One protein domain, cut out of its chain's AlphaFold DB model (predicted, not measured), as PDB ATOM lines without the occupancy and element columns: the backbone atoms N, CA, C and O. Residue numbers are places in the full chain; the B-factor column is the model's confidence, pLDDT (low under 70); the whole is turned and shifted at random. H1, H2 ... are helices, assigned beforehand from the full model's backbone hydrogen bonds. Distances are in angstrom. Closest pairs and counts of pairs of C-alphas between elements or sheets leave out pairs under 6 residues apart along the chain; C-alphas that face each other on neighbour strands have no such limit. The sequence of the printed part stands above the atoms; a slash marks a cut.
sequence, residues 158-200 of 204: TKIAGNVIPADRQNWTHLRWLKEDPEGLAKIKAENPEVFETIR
ATOM      1  N   THR A 158      18.527 -26.581  47.593       54.69
ATOM      2  CA  THR A 158      17.108 -26.526  47.266       54.69
ATOM      3  C   THR A 158      17.007 -25.648  46.025       54.69
ATOM      4  O   THR A 158      17.123 -24.428  46.112       54.69
ATOM      5  N   LYS A 159      16.850 -26.251  44.837       54.22
ATOM      6  CA  LYS A 159      16.298 -25.518  43.703       54.22
ATOM      7  C   LYS A 159      15.004 -24.938  44.243       54.22
ATOM      8  O   LYS A 159      14.094 -25.705  44.554       54.22
ATOM      9  N   ILE A 160      14.949 -23.620  44.406       52.47
ATOM     10  CA  ILE A 160      13.710 -22.899  44.679       52.47
ATOM     11  C   ILE A 160      12.898 -23.019  43.388       52.47
ATOM     12  O   ILE A 160      12.888 -22.153  42.520       52.47
ATOM     13  N   ALA A 161      12.339 -24.206  43.179       48.38
ATOM     14  CA  ALA A 161      11.494 -24.532  42.062       48.38
ATOM     15  C   ALA A 161      10.083 -24.121  42.465       48.38
ATOM     16  O   ALA A 161       9.434 -24.805  43.251       48.38
ATOM     17  N   GLY A 162       9.632 -22.996  41.915       50.38
ATOM     18  CA  GLY A 162       8.223 -22.612  41.917       50.38
ATOM     19  C   GLY A 162       8.005 -21.157  42.300       50.38
ATOM     20  O   GLY A 162       8.020 -20.826  43.475       50.38
ATOM     21  N   ASN A 163       7.792 -20.309  41.288       56.97
ATOM     22  CA  ASN A 163       7.171 -18.981  41.356       56.97
ATOM     23  C   ASN A 163       7.332 -18.208  42.679       56.97
ATOM     24  O   ASN A 163       6.388 -18.051  43.446       56.97
ATOM     25  N   VAL A 164       8.505 -17.603  42.876       62.66
ATOM     26  CA  VAL A 164       8.718 -16.580  43.923       62.66
ATOM     27  C   VAL A 164       7.792 -15.374  43.720       62.66
ATOM     28  O   VAL A 164       7.478 -14.647  44.656       62.66
ATOM     29  N   ILE A 165       7.349 -15.148  42.478       65.44
ATOM     30  CA  ILE A 165       6.391 -14.101  42.144       65.44
ATOM     31  C   ILE A 165       4.985 -14.718  42.075       65.44
ATOM     32  O   ILE A 165       4.748 -15.573  41.214       65.44
ATOM     33  N   PRO A 166       4.035 -14.268  42.915       72.25
ATOM     34  CA  PRO A 166       2.620 -14.600  42.764       72.25
ATOM     35  C   PRO A 166       2.124 -14.235  41.357       72.25
ATOM     36  O   PRO A 166       2.497 -13.182  40.837       72.25
ATOM     37  N   ALA A 167       1.270 -15.064  40.748       72.44
ATOM     38  CA  ALA A 167       0.803 -14.878  39.365       72.44
ATOM     39  C   ALA A 167       0.226 -13.467  39.106       72.44
ATOM     40  O   ALA A 167       0.513 -12.851  38.081       72.44
ATOM     41  N   ASP A 168      -0.468 -12.896  40.093       75.56
ATOM     42  CA  ASP A 168      -1.075 -11.557  40.021       75.56
ATOM     43  C   ASP A 168      -0.047 -10.410  39.957       75.56
ATOM     44  O   ASP A 168      -0.361  -9.276  39.582       75.56
ATOM     45  N   ARG A 169       1.208 -10.693  40.325       73.06
ATOM     46  CA  ARG A 169       2.315  -9.728  40.420       73.06
ATOM     47  C   ARG A 169       3.394  -9.955  39.359       73.06
ATOM     48  O   ARG A 169       4.372  -9.213  39.297       73.06
ATOM     49  N   GLN A 170       3.207 -10.936  38.477       74.06
ATOM     50  CA  GLN A 170       4.171 -11.317  37.436       74.06
ATOM     51  C   GLN A 170       4.403 -10.208  36.385       74.06
ATOM     52  O   GLN A 170       5.465 -10.136  35.751       74.06
ATOM     53  N   ASN A 171       3.428  -9.302  36.246       77.75
ATOM     54  CA  ASN A 171       3.461  -8.151  35.338       77.75
ATOM     55  C   ASN A 171       3.904  -6.840  36.003       77.75
ATOM     56  O   ASN A 171       3.929  -5.803  35.344       77.75
ATOM     57  N   TRP A 172       4.227  -6.843  37.297       81.81
ATOM     58  CA  TRP A 172       4.664  -5.627  37.980       81.81
ATOM     59  C   TRP A 172       6.072  -5.225  37.528       81.81
ATOM     60  O   TRP A 172       6.973  -6.059  37.430       81.81
ATOM     61  N   THR A 173       6.259  -3.931  37.266       82.62
ATOM     62  CA  THR A 173       7.574  -3.338  36.997       82.62
ATOM     63  C   THR A 173       8.325  -3.095  38.303       82.62
ATOM     64  O   THR A 173       7.734  -3.092  39.388       82.62
ATOM     65  N   HIS A 174       9.638  -2.879  38.219       78.94
ATOM     66  CA  HIS A 174      10.478  -2.626  39.395       78.94
ATOM     67  C   HIS A 174       9.953  -1.474  40.266       78.94
ATOM     68  O   HIS A 174       9.857  -1.608  41.483       78.94
ATOM     69  N   LEU A 175       9.531  -0.371  39.640       80.75
ATOM     70  CA  LEU A 175       8.985   0.794  40.342       80.75
ATOM     71  C   LEU A 175       7.688   0.471  41.088       80.75
ATOM     72  O   LEU A 175       7.475   0.958  42.198       80.75
ATOM     73  N   ARG A 176       6.837  -0.381  40.506       84.31
ATOM     74  CA  ARG A 176       5.599  -0.818  41.152       84.31
ATOM     75  C   ARG A 176       5.883  -1.692  42.370       84.31
ATOM     76  O   ARG A 176       5.241  -1.499  43.395       84.31
ATOM     77  N   TRP A 177       6.874  -2.578  42.294       84.38
ATOM     78  CA  TRP A 177       7.333  -3.353  43.448       84.38
ATOM     79  C   TRP A 177       7.872  -2.464  44.571       84.38
ATOM     80  O   TRP A 177       7.484  -2.656  45.713       84.38
ATOM     81  N   LEU A 178       8.690  -1.451  44.268       82.81
ATOM     82  CA  LEU A 178       9.185  -0.523  45.297       82.81
ATOM     83  C   LEU A 178       8.061   0.274  45.975       82.81
ATOM     84  O   LEU A 178       8.208   0.656  47.133       82.81
ATOM     85  N   LYS A 179       6.970   0.550  45.251       83.88
ATOM     86  CA  LYS A 179       5.850   1.360  45.744       83.88
ATOM     87  C   LYS A 179       4.815   0.549  46.528       83.88
ATOM     88  O   LYS A 179       4.309   1.045  47.526       83.88
ATOM     89  N   GLU A 180       4.482  -0.647  46.053       84.50
ATOM     90  CA  GLU A 180       3.419  -1.493  46.620       84.50
ATOM     91  C   GLU A 180       3.959  -2.532  47.613       84.50
ATOM     92  O   GLU A 180       3.289  -2.839  48.593       84.50
ATOM     93  N   ASP A 181       5.151  -3.097  47.376       80.94
ATOM     94  CA  ASP A 181       5.704  -4.173  48.211       80.94
ATOM     95  C   ASP A 181       7.252  -4.232  48.180       80.94
ATOM     96  O   ASP A 181       7.854  -5.113  47.546       80.94
ATOM     97  N   PRO A 182       7.935  -3.288  48.857       80.12
ATOM     98  CA  PRO A 182       9.395  -3.260  48.910       80.12
ATOM     99  C   PRO A 182       9.984  -4.452  49.685       80.12
ATOM    100  O   PRO A 182      11.096  -4.894  49.379       80.12
ATOM    101  N   GLU A 183       9.248  -5.011  50.651       79.50
ATOM    102  CA  GLU A 183       9.681  -6.182  51.421       79.50
ATOM    103  C   GLU A 183       9.636  -7.464  50.586       79.50
ATOM    104  O   GLU A 183      10.582  -8.254  50.615       79.50
ATOM    105  N   GLY A 184       8.577  -7.660  49.797       78.75
ATOM    106  CA  GLY A 184       8.465  -8.775  48.859       78.75
ATOM    107  C   GLY A 184       9.582  -8.757  47.817       78.75
ATOM    108  O   GLY A 184      10.182  -9.792  47.526       78.75
ATOM    109  N   LEU A 185       9.954  -7.572  47.327       81.06
ATOM    110  CA  LEU A 185      11.088  -7.419  46.420       81.06
ATOM    111  C   LEU A 185      12.435  -7.754  47.090       81.06
ATOM    112  O   LEU A 185      13.293  -8.380  46.463       81.06
ATOM    113  N   ALA A 186      12.629  -7.363  48.353       80.69
ATOM    114  CA  ALA A 186      13.833  -7.698  49.115       80.69
ATOM    115  C   ALA A 186      13.953  -9.209  49.373       80.69
ATOM    116  O   ALA A 186      15.047  -9.763  49.256       80.69
ATOM    117  N   LYS A 187      12.830  -9.892  49.633       79.50
ATOM    118  CA  LYS A 187      12.773 -11.358  49.734       79.50
ATOM    119  C   LYS A 187      13.124 -12.024  48.407       79.50
ATOM    120  O   LYS A 187      13.995 -12.886  48.387       79.50
ATOM    121  N   ILE A 188      12.570 -11.552  47.285       78.25
ATOM    122  CA  ILE A 188      12.932 -12.052  45.946       78.25
ATOM    123  C   ILE A 188      14.429 -11.850  45.674       78.25
ATOM    124  O   ILE A 188      15.070 -12.742  45.134       78.25
ATOM    125  N   LYS A 189      15.019 -10.721  46.085       78.12
ATOM    126  CA  LYS A 189      16.465 -10.477  45.952       78.12
ATOM    127  C   LYS A 189      17.315 -11.447  46.783       78.12
ATOM    128  O   LYS A 189      18.381 -11.844  46.321       78.12
ATOM    129  N   ALA A 190      16.877 -11.790  47.994       76.75
ATOM    130  CA  ALA A 190      17.593 -12.694  48.894       76.75
ATOM    131  C   ALA A 190      17.446 -14.170  48.489       76.75
ATOM    132  O   ALA A 190      18.404 -14.930  48.574       76.75
ATOM    133  N   GLU A 191      16.256 -14.559  48.034       72.81
ATOM    134  CA  GLU A 191      15.930 -15.941  47.687       72.81
ATOM    135  C   GLU A 191      16.287 -16.269  46.230       72.81
ATOM    136  O   GLU A 191      16.776 -17.358  45.957       72.81
ATOM    137  N   ASN A 192      16.075 -15.346  45.282       73.44
ATOM    138  CA  ASN A 192      16.270 -15.577  43.845       73.44
ATOM    139  C   ASN A 192      16.794 -14.324  43.107       73.44
ATOM    140  O   ASN A 192      16.025 -13.593  42.466       73.44
ATOM    141  N   PRO A 193      18.120 -14.091  43.116       73.44
ATOM    142  CA  PRO A 193      18.722 -12.911  42.493       73.44
ATOM    143  C   PRO A 193      18.495 -12.832  40.971       73.44
ATOM    144  O   PRO A 193      18.409 -11.733  40.423       73.44
ATOM    145  N   GLU A 194      18.325 -13.967  40.284       76.69
ATOM    146  CA  GLU A 194      18.019 -14.000  38.845       76.69
ATOM    147  C   GLU A 194      16.638 -13.408  38.528       76.69
ATOM    148  O   GLU A 194      16.485 -12.612  37.599       76.69
ATOM    149  N   VAL A 195      15.628 -13.737  39.340       74.25
ATOM    150  CA  VAL A 195      14.264 -13.213  39.186       74.25
ATOM    151  C   VAL A 195      14.243 -11.713  39.474       74.25
ATOM    152  O   VAL A 195      13.644 -10.948  38.715       74.25
ATOM    153  N   PHE A 196      14.963 -11.264  40.504       77.31
ATOM    154  CA  PHE A 196      15.123  -9.840  40.803       77.31
ATOM    155  C   PHE A 196      15.726  -9.055  39.623       77.31
ATOM    156  O   PHE A 196      15.211  -7.996  39.265       77.31
ATOM    157  N   GLU A 197      16.760  -9.587  38.964       80.62
ATOM    158  CA  GLU A 197      17.360  -8.968  37.773       80.62
ATOM    159  C   GLU A 197      16.357  -8.846  36.609       80.62
ATOM    160  O   GLU A 197      16.332  -7.826  35.918       80.62
ATOM    161  N   THR A 198      15.461  -9.824  36.413       79.25
ATOM    162  CA  THR A 198      14.396  -9.707  35.395       79.25
ATOM    163  C   THR A 198      13.365  -8.624  35.725       79.25
ATOM    164  O   THR A 198      12.968  -7.877  34.831       79.25
ATOM    165  N   ILE A 199      12.969  -8.481  36.997       79.31
ATOM    166  CA  ILE A 199      12.063  -7.411  37.448       79.31
ATOM    167  C   ILE A 199      12.737  -6.049  37.254       79.31
ATOM    168  O   ILE A 199      12.113  -5.118  36.752       79.31
ATOM    169  N   ARG A 200      14.023  -5.945  37.603       78.81
ATOM    170  CA  ARG A 200      14.828  -4.727  37.453       78.81
ATOM    171  C   ARG A 200      14.981  -4.299  35.989       78.81
ATOM    172  O   ARG A 200      14.946  -3.107  35.703       78.81
TER     173      ARG A 200
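This is residues 158 to 200 of the 204 residues of an uncharacterized protein of Alistipes shahii (UniProt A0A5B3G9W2). A helical hairpin of H2 and H3 has a shorter helix, H1, set across its open end, so that the three helices make a small three-sided frame, and a long lead-in of residues 158 to 173 runs past the hairpin to reach H1. The first residue, Thr 158, and H1 lie at opposite ends of the longest axis. The printed part has 43 residues with three named helices, in the order H1, H2, H3, and no named strand; the class is all helix, with 25 of the 43 residues in these helices. The whole is compact, with a radius of gyration of the C-alphas of 9.7 A, and elongated in outline, with spans of 30 by 19 by 16 A.

Residues 158 to 173 hold no named element, and their C-alphas lie 5 to 18 A from the mean of all C-alphas. H1, residues 174 to 180, follows, and a tight link of one residue joins it to H2, residues 182 to 191. H1 and H2 only just touch, with 3 pairs of C-alphas within 8 A, and they touch only at the corner by their link. Their closest C-alphas are those of Trp 177 and Leu 185, 6.3 A apart. These two helices run opposite ways at a steep tilt of 53 degrees. A second tight link of one residue leads to H3, residues 193 to 200. H2 and H3 touch and form a helical hairpin; their closest C-alphas are those of Lys 189 and Phe 196, 5.4 A apart. They run opposite ways at a tilt of 36 degrees, only just steep. H1 and H3 are close but not clearly touching, with the C-alphas of His 174 and Arg 200 the closest at 5.2 A, and their lines are about perpendicular at 88 degrees. In H1, H2 and H3 every O i to N i+4 pair is within hydrogen-bond range.

The printed part begins at Thr 158, with its C-alpha at (17.108, -26.526, 47.266). H1 runs from C-alpha 174 at (10.478, -2.626, 39.395) to C-alpha 180, a length of 10.2 A. H2 runs from Pro 182 to Glu 191 and is the longest helix, 10 residues and 14.3 A. H3 runs from Pro 193 to Arg 200 over 10.4 A and ends at C-alpha 200, (14.828, -4.727, 37.453).

The two C-alphas farthest apart are those of Thr 158 and Lys 179, at 30.1 A, and the first and last printed C-alphas are 24.0 A apart. The printed part has no cut. Both links between the helices are tight. The mean pLDDT of the printed part is 74.3, and residues 158 to 165 are under 70.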